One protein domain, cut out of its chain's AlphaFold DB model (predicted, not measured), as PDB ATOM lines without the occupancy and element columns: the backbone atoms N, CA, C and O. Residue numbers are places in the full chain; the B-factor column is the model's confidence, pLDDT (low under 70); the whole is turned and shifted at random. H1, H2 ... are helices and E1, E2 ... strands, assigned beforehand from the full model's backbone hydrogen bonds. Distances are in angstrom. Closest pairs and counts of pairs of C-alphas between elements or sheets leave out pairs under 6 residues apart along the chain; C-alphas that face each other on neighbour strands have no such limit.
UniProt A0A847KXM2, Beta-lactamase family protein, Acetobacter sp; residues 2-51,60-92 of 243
ATOM      1  N   LEU A   2     -19.050 -50.035  23.835       95.69
ATOM      2  CA  LEU A   2     -20.486 -50.370  23.866       95.69
ATOM      3  C   LEU A   2     -21.404 -49.138  23.909       95.69
ATOM      4  O   LEU A   2     -22.362 -49.088  23.149       95.69
ATOM      5  N   GLY A   3     -21.058 -48.107  24.691       96.12
ATOM      6  CA  GLY A   3     -21.803 -46.842  24.695       96.12
ATOM      7  C   GLY A   3     -21.948 -46.223  23.297       96.12
ATOM      8  O   GLY A   3     -23.051 -45.922  22.871       96.12
ATOM      9  N   THR A   4     -20.865 -46.136  22.517       97.19
ATOM     10  CA  THR A   4     -20.916 -45.630  21.131       97.19
ATOM     11  C   THR A   4     -21.762 -46.515  20.207       97.19
ATOM     12  O   THR A   4     -22.390 -46.009  19.279       97.19
ATOM     13  N   ILE A   5     -21.788 -47.832  20.437       97.88
ATOM     14  CA  ILE A   5     -22.633 -48.758  19.668       97.88
ATOM     15  C   ILE A   5     -24.109 -48.509  19.982       97.88
ATOM     16  O   ILE A   5     -24.896 -48.379  19.046       97.88
ATOM     17  N   ILE A   6     -24.469 -48.378  21.265       97.81
ATOM     18  CA  ILE A   6     -25.828 -48.009  21.696       97.81
ATOM     19  C   ILE A   6     -26.266 -46.740  20.970       97.81
ATOM     20  O   ILE A   6     -27.332 -46.720  20.363       97.81
ATOM     21  N   GLU A   7     -25.415 -45.716  20.946       98.19
ATOM     22  CA  GLU A   7     -25.718 -44.462  20.259       98.19
ATOM     23  C   GLU A   7     -25.916 -44.622  18.748       98.19
ATOM     24  O   GLU A   7     -26.851 -44.067  18.178       98.19
ATOM     25  N   ARG A   8     -25.052 -45.394  18.077       98.06
ATOM     26  CA  ARG A   8     -25.166 -45.642  16.629       98.06
ATOM     27  C   ARG A   8     -26.440 -46.384  16.253       98.06
ATOM     28  O   ARG A   8     -26.982 -46.123  15.186       98.06
ATOM     29  N   VAL A   9     -26.859 -47.331  17.087       98.25
ATOM     30  CA  VAL A   9     -28.026 -48.176  16.821       98.25
ATOM     31  C   VAL A   9     -29.323 -47.457  17.185       98.25
ATOM     32  O   VAL A   9     -30.285 -47.536  16.430       98.25
ATOM     33  N   SER A  10     -29.354 -46.749  18.315       98.06
ATOM     34  CA  SER A  10     -30.554 -46.051  18.797       98.06
ATOM     35  C   SER A  10     -30.765 -44.678  18.156       98.06
ATOM     36  O   SER A  10     -31.899 -44.224  18.044       98.06
ATOM     37  N   GLY A  11     -29.690 -43.998  17.748       97.75
ATOM     38  CA  GLY A  11     -29.740 -42.579  17.389       97.75
ATOM     39  C   GLY A  11     -29.865 -41.640  18.597       97.75
ATOM     40  O   GLY A  11     -30.009 -40.432  18.414       97.75
ATOM     41  N   GLU A  12     -29.770 -42.160  19.823       97.44
ATOM     42  CA  GLU A  12     -29.842 -41.400  21.073       97.44
ATOM     43  C   GLU A  12     -28.457 -41.274  21.721       97.44
ATOM     44  O   GLU A  12     -27.612 -42.147  21.551       97.44
ATOM     45  N   ARG A  13     -28.200 -40.206  22.492       95.50
ATOM     46  CA  ARG A  13     -26.981 -40.139  23.326       95.50
ATOM     47  C   ARG A  13     -27.021 -41.234  24.388       95.50
ATOM     48  O   ARG A  13     -28.082 -41.482  24.955       95.50
ATOM     49  N   PHE A  14     -25.870 -41.821  24.715       96.88
ATOM     50  CA  PHE A  14     -25.791 -42.936  25.661       96.88
ATOM     51  C   PHE A  14     -26.415 -42.599  27.024       96.88
ATOM     52  O   PHE A  14     -27.214 -43.376  27.540       96.88
ATOM     53  N   ASP A  15     -26.091 -41.436  27.592       95.12
ATOM     54  CA  ASP A  15     -26.584 -41.024  28.909       95.12
ATOM     55  C   ASP A  15     -28.114 -40.912  28.957       95.12
ATOM     56  O   ASP A  15     -28.749 -41.380  29.905       95.12
ATOM     57  N   ARG A  16     -28.709 -40.358  27.896       96.00
ATOM     58  CA  ARG A  16     -30.163 -40.238  27.744       96.00
ATOM     59  C   ARG A  16     -30.833 -41.564  27.425       96.00
ATOM     60  O   ARG A  16     -31.927 -41.802  27.928       96.00
ATOM     61  N   TYR A  17     -30.186 -42.427  26.643       97.75
ATOM     62  CA  TYR A  17     -30.689 -43.769  26.367       97.75
ATOM     63  C   TYR A  17     -30.821 -44.567  27.670       97.75
ATOM     64  O   TYR A  17     -31.877 -45.128  27.947       97.75
ATOM     65  N   ILE A  18     -29.784 -44.566  28.515       97.69
ATOM     66  CA  ILE A  18     -29.841 -45.274  29.801       97.69
ATOM     67  C   ILE A  18     -30.872 -44.645  30.747       97.69
ATOM     68  O   ILE A  18     -31.602 -45.386  31.403       97.69
ATOM     69  N   SER A  19     -30.993 -43.311  30.792       97.12
ATOM     70  CA  SER A  19     -32.060 -42.661  31.572       97.12
ATOM     71  C   SER A  19     -33.441 -43.135  31.117       97.12
ATOM     72  O   SER A  19     -34.166 -43.743  31.897       97.12
ATOM     73  N   THR A  20     -33.763 -42.946  29.837       97.06
ATOM     74  CA  THR A  20     -35.103 -43.173  29.277       97.06
ATOM     75  C   THR A  20     -35.518 -44.642  29.290       97.06
ATOM     76  O   THR A  20     -36.677 -44.948  29.558       97.06
ATOM     77  N   HIS A  21     -34.595 -45.558  28.981       96.56
ATOM     78  CA  HIS A  21     -34.929 -46.969  28.744       96.56
ATOM     79  C   HIS A  21     -34.592 -47.890  29.919       96.56
ATOM     80  O   HIS A  21     -35.015 -49.044  29.911       96.56
ATOM     81  N   VAL A  22     -33.850 -47.408  30.923       96.19
ATOM     82  CA  VAL A  22     -33.452 -48.216  32.088       96.19
ATOM     83  C   VAL A  22     -33.795 -47.537  33.409       96.19
ATOM     84  O   VAL A  22     -34.554 -48.097  34.192       96.19
ATOM     85  N   LEU A  23     -33.275 -46.337  33.678       97.12
ATOM     86  CA  LEU A  23     -33.408 -45.721  35.006       97.12
ATOM     87  C   LEU A  23     -34.823 -45.194  35.270       97.12
ATOM     88  O   LEU A  23     -35.411 -45.507  36.304       97.12
ATOM     89  N   ASP A  24     -35.388 -44.438  34.327       96.06
ATOM     90  CA  ASP A  24     -36.721 -43.846  34.447       96.06
ATOM     91  C   ASP A  24     -37.824 -44.910  34.572       96.06
ATOM     92  O   ASP A  24     -38.638 -44.788  35.494       96.06
ATOM     93  N   PRO A  25     -37.847 -45.985  33.752       96.31
ATOM     94  CA  PRO A  25     -38.823 -47.059  33.915       96.31
ATOM     95  C   PRO A  25     -38.699 -47.778  35.264       96.31
ATOM     96  O   PRO A  25     -39.709 -48.171  35.835       96.31
ATOM     97  N   LEU A  26     -37.489 -47.913  35.814       96.56
ATOM     98  CA  LEU A  26     -37.276 -48.512  37.137       96.56
ATOM     99  C   LEU A  26     -37.521 -47.535  38.299       96.56
ATOM    100  O   LEU A  26     -37.334 -47.903  39.459       96.56
ATOM    101  N   GLY A  27     -37.905 -46.284  38.025       95.69
ATOM    102  CA  GLY A  27     -38.084 -45.264  39.060       95.69
ATOM    103  C   GLY A  27     -36.788 -44.951  39.819       95.69
ATOM    104  O   GLY A  27     -36.817 -44.671  41.024       95.69
ATOM    105  N   ILE A  28     -35.648 -45.047  39.133       96.81
ATOM    106  CA  ILE A  28     -34.318 -44.774  39.675       96.81
ATOM    107  C   ILE A  28     -33.950 -43.318  39.381       96.81
ATOM    108  O   ILE A  28     -33.856 -42.897  38.231       96.81
ATOM    109  N   ASP A  29     -33.702 -42.553  40.442       95.25
ATOM    110  CA  ASP A  29     -33.117 -41.214  40.358       95.25
ATOM    111  C   ASP A  29     -31.592 -41.336  40.244       95.25
ATOM    112  O   ASP A  29     -30.891 -41.586  41.230       95.25
ATOM    113  N   GLY A  30     -31.087 -41.244  39.016       95.62
ATOM    114  CA  GLY A  30     -29.672 -41.372  38.697       95.62
ATOM    115  C   GLY A  30     -29.368 -40.948  37.265       95.62
ATOM    116  O   GLY A  30     -30.268 -40.630  36.489       95.62
ATOM    117  N   GLY A  31     -28.090 -40.936  36.901       95.38
ATOM    118  CA  GLY A  31     -27.672 -40.569  35.551       95.38
ATOM    119  C   GLY A  31     -26.165 -40.436  35.393       95.38
ATOM    120  O   GLY A  31     -25.412 -40.461  36.363       95.38
ATOM    121  N   PHE A  32     -25.717 -40.300  34.146       93.00
ATOM    122  CA  PHE A  32     -24.295 -40.145  33.811       93.00
ATOM    123  C   PHE A  32     -23.872 -38.680  33.684       93.00
ATOM    124  O   PHE A  32     -22.719 -38.331  33.940       93.00
ATOM    125  N   ASN A  33     -24.799 -37.811  33.277       89.31
ATOM    126  CA  ASN A  33     -24.534 -36.399  33.056       89.31
ATOM    127  C   ASN A  33     -24.999 -35.570  34.256       89.31
ATOM    128  O   ASN A  33     -26.195 -35.363  34.449       89.31
ATOM    129  N   VAL A  34     -24.038 -35.059  35.028       85.94
ATOM    130  CA  VAL A  34     -24.282 -34.249  36.234       85.94
ATOM    131  C   VAL A  34     -25.150 -33.016  35.948       85.94
ATOM    132  O   VAL A  34     -25.959 -32.633  36.787       85.94
ATOM    133  N   LEU A  35     -25.042 -32.431  34.747       83.56
ATOM    134  CA  LEU A  35     -25.837 -31.265  34.337       83.56
ATOM    135  C   LEU A  35     -27.317 -31.588  34.084       83.56
ATOM    136  O   LEU A  35     -28.135 -30.673  34.053       83.56
ATOM    137  N   GLU A  36     -27.648 -32.861  33.862       86.81
ATOM    138  CA  GLU A  36     -29.006 -33.334  33.561       86.81
ATOM    139  C   GLU A  36     -29.594 -34.177  34.714       86.81
ATOM    140  O   GLU A  36     -30.677 -34.740  34.567       86.81
ATOM    141  N   LEU A  37     -28.922 -34.258  35.875       89.12
ATOM    142  CA  LEU A  37     -29.487 -34.913  37.059       89.12
ATOM    143  C   LEU A  37     -30.752 -34.180  37.525       89.12
ATOM    144  O   LEU A  37     -30.790 -32.952  37.569       89.12
ATOM    145  N   LYS A  38     -31.774 -34.943  37.931       91.25
ATOM    146  CA  LYS A  38     -33.030 -34.391  38.471       91.25
ATOM    147  C   LYS A  38     -32.824 -33.722  39.829       91.25
ATOM    148  O   LYS A  38     -33.439 -32.698  40.104       91.25
ATOM    149  N   HIS A  39     -31.951 -34.313  40.645       91.12
ATOM    150  CA  HIS A  39     -31.663 -33.900  42.017       91.12
ATOM    151  C   HIS A  39     -30.152 -33.721  42.259       91.12
ATOM    152  O   HIS A  39     -29.554 -34.466  43.044       91.12
ATOM    153  N   PRO A  40     -29.487 -32.769  41.574       87.56
ATOM    154  CA  PRO A  40     -28.042 -32.562  41.697       87.56
ATOM    155  C   PRO A  40     -27.618 -32.142  43.114       87.56
ATOM    156  O   PRO A  40     -26.478 -32.366  43.505       87.56
ATOM    157  N   GLU A  41     -28.527 -31.585  43.917       89.50
ATOM    158  CA  GLU A  41     -28.304 -31.233  45.323       89.50
ATOM    159  C   GLU A  41     -28.055 -32.442  46.235       89.50
ATOM    160  O   GLU A  41     -27.537 -32.279  47.338       89.50
ATOM    161  N   ARG A  42     -28.427 -33.650  45.793       90.94
ATOM    162  CA  ARG A  42     -28.197 -34.907  46.525       90.94
ATOM    163  C   ARG A  42     -26.854 -35.551  46.194       90.94
ATOM    164  O   ARG A  42     -26.509 -36.569  46.792       90.94
ATOM    165  N   LEU A  43     -26.125 -35.007  45.222       90.81
ATOM    166  CA  LEU A  43     -24.868 -35.577  44.769       90.81
ATOM    167  C   LEU A  43     -23.812 -35.485  45.878       90.81
ATOM    168  O   LEU A  43     -23.497 -34.403  46.372       90.81
ATOM    169  N   ALA A  44     -23.266 -36.636  46.267       91.19
ATOM    170  CA  ALA A  44     -22.215 -36.713  47.270       91.19
ATOM    171  C   ALA A  44     -20.837 -36.470  46.640       91.19
ATOM    172  O   ALA A  44     -20.511 -37.039  45.600       91.19
ATOM    173  N   THR A  45     -20.003 -35.676  47.311       91.94
ATOM    174  CA  THR A  45     -18.596 -35.500  46.935       91.94
ATOM    175  C   THR A  45     -17.800 -36.767  47.249       91.94
ATOM    176  O   THR A  45     -17.874 -37.299  48.358       91.94
ATOM    177  N   ILE A  46     -17.006 -37.232  46.283       93.19
ATOM    178  CA  ILE A  46     -16.095 -38.366  46.467       93.19
ATOM    179  C   ILE A  46     -14.772 -37.847  47.023       93.19
ATOM    180  O   ILE A  46     -14.201 -36.881  46.511       93.19
ATOM    181  N   TYR A  47     -14.277 -38.515  48.065       93.69
ATOM    182  CA  TYR A  47     -12.981 -38.244  48.675       93.69
ATOM    183  C   TYR A  47     -12.009 -39.400  48.444       93.69
ATOM    184  O   TYR A  47     -12.408 -40.555  48.302       93.69
ATOM    185  N   ARG A  48     -10.716 -39.083  48.482       94.00
ATOM    186  CA  ARG A  48      -9.602 -40.037  48.519       94.00
ATOM    187  C   ARG A  48      -8.675 -39.693  49.673       94.00
ATOM    188  O   ARG A  48      -8.416 -38.515  49.937       94.00
ATOM    189  N   GLN A  49      -8.156 -40.720  50.336       94.25
ATOM    190  CA  GLN A  49      -7.111 -40.562  51.340       94.25
ATOM    191  C   GLN A  49      -5.747 -40.424  50.656       94.25
ATOM    192  O   GLN A  49      -5.309 -41.316  49.936       94.25
ATOM    193  N   PHE A  50      -5.062 -39.312  50.905       91.31
ATOM    194  CA  PHE A  50      -3.661 -39.100  50.533       91.31
ATOM    195  C   PHE A  50      -2.782 -39.070  51.795       91.31
ATOM    196  O   PHE A  50      -3.323 -38.959  52.903       91.31
ATOM    197  N   PRO A  51      -1.441 -39.137  51.678       90.38
ATOM    198  CA  PRO A  51      -0.548 -38.984  52.829       90.38
ATOM    199  C   PRO A  51      -0.789 -37.690  53.622       90.38
ATOM    200  O   PRO A  51      -0.665 -37.683  54.842       90.38
ATOM    201  N   LEU A  60     -17.434 -32.308  43.244       80.12
ATOM    202  CA  LEU A  60     -17.322 -31.076  44.017       80.12
ATOM    203  C   LEU A  60     -18.343 -30.048  43.503       80.12
ATOM    204  O   LEU A  60     -18.548 -29.948  42.289       80.12
ATOM    205  N   PRO A  61     -18.924 -29.206  44.379       63.03
ATOM    206  CA  PRO A  61     -19.756 -28.092  43.941       63.03
ATOM    207  C   PRO A  61     -18.998 -27.239  42.911       63.03
ATOM    208  O   PRO A  61     -17.926 -26.712  43.203       63.03
ATOM    209  N   HIS A  62     -19.549 -27.121  41.699       54.16
ATOM    210  CA  HIS A  62     -19.000 -26.359  40.564       54.16
ATOM    211  C   HIS A  62     -17.764 -26.942  39.847       54.16
ATOM    212  O   HIS A  62     -17.238 -26.287  38.945       54.16
ATOM    213  N   VAL A  63     -17.319 -28.164  40.166       50.94
ATOM    214  CA  VAL A  63     -16.181 -28.828  39.498       50.94
ATOM    215  C   VAL A  63     -16.626 -30.182  38.946       50.94
ATOM    216  O   VAL A  63     -17.084 -31.041  39.691       50.94
ATOM    217  N   GLY A  64     -16.472 -30.376  37.633       52.94
ATOM    218  CA  GLY A  64     -16.860 -31.614  36.938       52.94
ATOM    219  C   GLY A  64     -17.879 -31.426  35.813       52.94
ATOM    220  O   GLY A  64     -18.300 -32.400  35.194       52.94
ATOM    221  N   ASN A  65     -18.259 -30.184  35.509       56.31
ATOM    222  CA  ASN A  65     -19.145 -29.919  34.387       56.31
ATOM    223  C   ASN A  65     -18.382 -30.088  33.074       56.31
ATOM    224  O   ASN A  65     -17.392 -29.402  32.813       56.31
ATOM    225  N   TRP A  66     -18.888 -30.986  32.233       64.62
ATOM    226  CA  TRP A  66     -18.649 -30.970  30.797       64.62
ATOM    227  C   TRP A  66     -18.718 -29.526  30.292       64.62
ATOM    228  O   TRP A  66     -19.706 -28.847  30.599       64.62
ATOM    229  N   PRO A  67     -17.727 -29.029  29.526       67.62
ATOM    230  CA  PRO A  67     -17.885 -27.752  28.849       67.62
ATOM    231  C   PRO A  67     -19.175 -27.833  28.039       67.62
ATOM    232  O   PRO A  67     -19.337 -28.756  27.234       67.62
ATOM    233  N   LYS A  68     -20.116 -26.919  28.276       70.94
ATOM    234  CA  LYS A  68     -21.417 -26.934  27.598       70.94
ATOM    235  C   LYS A  68     -21.226 -26.980  26.079       70.94
ATOM    236  O   LYS A  68     -21.930 -27.698  25.380       70.94
ATOM    237  N   GLU A  69     -20.191 -26.308  25.591       75.94
ATOM    238  CA  GLU A  69     -19.782 -26.262  24.191       75.94
ATOM    239  C   GLU A  69     -19.369 -27.636  23.641       75.94
ATOM    240  O   GLU A  69     -19.566 -27.906  22.455       75.94
ATOM    241  N   ALA A  70     -18.796 -28.508  24.479       78.25
ATOM    242  CA  ALA A  70     -18.441 -29.872  24.098       78.25
ATOM    243  C   ALA A  70     -19.692 -30.747  23.931       78.25
ATOM    244  O   ALA A  70     -19.750 -31.540  22.992       78.25
ATOM    245  N   ILE A  71     -20.707 -30.560  24.783       81.25
ATOM    246  CA  ILE A  71     -22.009 -31.234  24.644       81.25
ATOM    247  C   ILE A  71     -22.775 -30.684  23.436       81.25
ATOM    248  O   ILE A  71     -23.318 -31.464  22.659       81.25
ATOM    249  N   ASP A  72     -22.788 -29.364  23.232       82.88
ATOM    250  CA  ASP A  72     -23.519 -28.719  22.131       82.88
ATOM    251  C   ASP A  72     -23.003 -29.160  20.747       82.88
ATOM    252  O   ASP A  72     -23.762 -29.216  19.781       82.88
ATOM    253  N   ARG A  73     -21.708 -29.483  20.636       87.25
ATOM    254  CA  ARG A  73     -21.074 -29.981  19.399       87.25
ATOM    255  C   ARG A  73     -21.033 -31.508  19.311       87.25
ATOM    256  O   ARG A  73     -20.483 -32.040  18.343       87.25
ATOM    257  N   TYR A  74     -21.558 -32.207  20.316       91.06
ATOM    258  CA  TYR A  74     -21.497 -33.658  20.386       91.06
ATOM    259  C   TYR A  74     -22.334 -34.297  19.275       91.06
ATOM    260  O   TYR A  74     -23.508 -33.983  19.093       91.06
ATOM    261  N   GLN A  75     -21.729 -35.234  18.546       94.81
ATOM    262  CA  GLN A  75     -22.392 -35.990  17.489       94.81
ATOM    263  C   GLN A  75     -22.662 -37.411  17.980       94.81
ATOM    264  O   GLN A  75     -21.727 -38.167  18.260       94.81
ATOM    265  N   VAL A  76     -23.937 -37.783  18.067       96.56
ATOM    266  CA  VAL A  76     -24.366 -39.117  18.506       96.56
ATOM    267  C   VAL A  76     -23.703 -40.207  17.660       96.56
ATOM    268  O   VAL A  76     -23.633 -40.121  16.433       96.56
ATOM    269  N   GLY A  77     -23.174 -41.232  18.324       95.88
ATOM    270  CA  GLY A  77     -22.517 -42.371  17.693       95.88
ATOM    271  C   GLY A  77     -21.057 -42.117  17.319       95.88
ATOM    272  O   GLY A  77     -20.437 -42.970  16.685       95.88
ATOM    273  N   THR A  78     -20.471 -40.970  17.658       94.62
ATOM    274  CA  THR A  78     -19.053 -40.710  17.354       94.62
ATOM    275  C   THR A  78     -18.131 -41.132  18.489       94.62
ATOM    276  O   THR A  78     -17.171 -41.862  18.241       94.62
ATOM    277  N   ASN A  79     -18.426 -40.737  19.731       91.56
ATOM    278  CA  ASN A  79     -17.596 -41.055  20.886       91.56
ATOM    279  C   ASN A  79     -18.396 -41.069  22.200       91.56
ATOM    280  O   ASN A  79     -18.280 -40.156  23.019       91.56
ATOM    281  N   GLY A  80     -19.132 -42.155  22.448       90.88
ATOM    282  CA  GLY A  80     -19.903 -42.326  23.682       90.88
ATOM    283  C   GLY A  80     -19.051 -42.383  24.957       90.88
ATOM    284  O   GLY A  80     -19.608 -42.327  26.047       90.88
ATOM    285  N   ALA A  81     -17.714 -42.473  24.857       90.00
ATOM    286  CA  ALA A  81     -16.825 -42.460  26.022       90.00
ATOM    287  C   ALA A  81     -16.879 -41.136  26.797       90.00
ATOM    288  O   ALA A  81     -16.562 -41.127  27.983       90.00
ATOM    289  N   VAL A  82     -17.315 -40.055  26.139       88.00
ATOM    290  CA  VAL A  82     -17.666 -38.778  26.772       88.00
ATOM    291  C   VAL A  82     -18.580 -39.069  27.967       88.00
ATOM    292  O   VAL A  82     -18.194 -38.853  29.096       88.00
ATOM    293  N   PHE A  83     -19.699 -39.762  27.815       90.50
ATOM    294  CA  PHE A  83     -20.606 -39.997  28.948       90.50
ATOM    295  C   PHE A  83     -20.133 -41.037  29.986       90.50
ATOM    296  O   PHE A  83     -20.918 -41.446  30.835       90.50
ATOM    297  N   SER A  84     -18.864 -41.461  29.946       91.88
ATOM    298  CA  SER A  84     -18.245 -42.401  30.887       91.88
ATOM    299  C   SER A  84     -19.094 -43.665  31.146       91.88
ATOM    300  O   SER A  84     -19.425 -43.982  32.291       91.88
ATOM    301  N   PRO A  85     -19.464 -44.427  30.098       93.88
ATOM    302  CA  PRO A  85     -20.293 -45.628  30.235       93.88
ATOM    303  C   PRO A  85     -19.692 -46.694  31.165       93.88
ATOM    304  O   PRO A  85     -20.427 -47.515  31.699       93.88
ATOM    305  N   GLN A  86     -18.372 -46.689  31.359       91.19
ATOM    306  CA  GLN A  86     -17.639 -47.667  32.164       91.19
ATOM    307  C   GLN A  86     -17.662 -47.408  33.681       91.19
ATOM    308  O   GLN A  86     -17.261 -48.281  34.437       91.19
ATOM    309  N   GLY A  87     -18.081 -46.222  34.138       90.94
ATOM    310  CA  GLY A  87     -18.023 -45.888  35.571       90.94
ATOM    311  C   GLY A  87     -18.601 -44.526  35.961       90.94
ATOM    312  O   GLY A  87     -18.357 -44.039  37.058       90.94
ATOM    313  N   GLY A  88     -19.324 -43.866  35.056       92.38
ATOM    314  CA  GLY A  88     -19.854 -42.518  35.249       92.38
ATOM    315  C   GLY A  88     -21.249 -42.442  35.861       92.38
ATOM    316  O   GLY A  88     -21.734 -41.328  36.062       92.38
ATOM    317  N   LEU A  89     -21.905 -43.571  36.133       95.62
ATOM    318  CA  LEU A  89     -23.260 -43.579  36.682       95.62
ATOM    319  C   LEU A  89     -23.266 -43.020  38.111       95.62
ATOM    320  O   LEU A  89     -22.583 -43.537  38.991       95.62
ATOM    321  N   ARG A  90     -24.081 -41.991  38.351       95.06
ATOM    322  CA  ARG A  90     -24.445 -41.515  39.691       95.06
ATOM    323  C   ARG A  90     -25.779 -42.140  40.059       95.06
ATOM    324  O   ARG A  90     -26.754 -41.971  39.331       95.06
ATOM    325  N   ILE A  91     -25.808 -42.869  41.167       97.38
ATOM    326  CA  ILE A  91     -26.980 -43.603  41.644       97.38
ATOM    327  C   ILE A  91     -26.916 -43.743  43.169       97.38
ATOM    328  O   ILE A  91     -25.833 -43.851  43.744       97.38
ATOM    329  N   SER A  92     -28.070 -43.709  43.834       97.00
ATOM    330  CA  SER A  92     -28.183 -43.918  45.282       97.00
ATOM    331  C   SER A  92     -28.243 -45.408  45.647       97.00
ATOM    332  O   SER A  92     -28.490 -46.257  44.791       97.00
TER     333      SER A  92
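What this domain is: This is residues 2 to 51 and 60 to 92 of the 243 residues of the protein "Beta-lactamase family protein" of Acetobacter sp (UniProt A0A847KXM2). The domain has little regular structure: winding loops make most of it, with H1 and H2 about perpendicular toward one end of the long axis and E1 toward the other. H3, a short helix, touches neither. The 83 printed residues hold H1, H2, E1 and H3 in that order, mostly helix, though named elements hold only 29. It is only just compact, close to loose, with a radius of gyration of the C-alphas of 13.7 A, and only just elongated, 44 by 29 by 23 A.

How they stand to each other: H1, residues 2 to 10, touches H2, residues 14 to 23, at 81 degrees; their closest C-alphas, of Glu 7 and Phe 14, are 5.6 A apart. E1, residues 46 to 50, pairs with no named strand. H3, residues 68 to 72, is apart from H1, H2 and E1. Every O i to N i+4 pair is within hydrogen-bond range in H1, H2 and H3. Residues 30 to 31 pair with residues 90 to 91, antiparallel.

Where its parts are: H1 begins at C-alpha 2 (-20.486, -50.370, 23.866) and spans 12.1 A, H2 12.4 A, E1 13.1 A. H3 spans 6.1 A, ending at C-alpha 72 (-23.519, -28.719, 22.131).

The domain as a whole: The farthest C-alphas, of Val 9 and Pro 51, are 46.2 A apart. Residues 52 to 59 are cut out, leaving 20.5 A between C-alphas 51 and 60. The link from H2 to E1 is long. Residues 61 to 67 have pLDDT under 70.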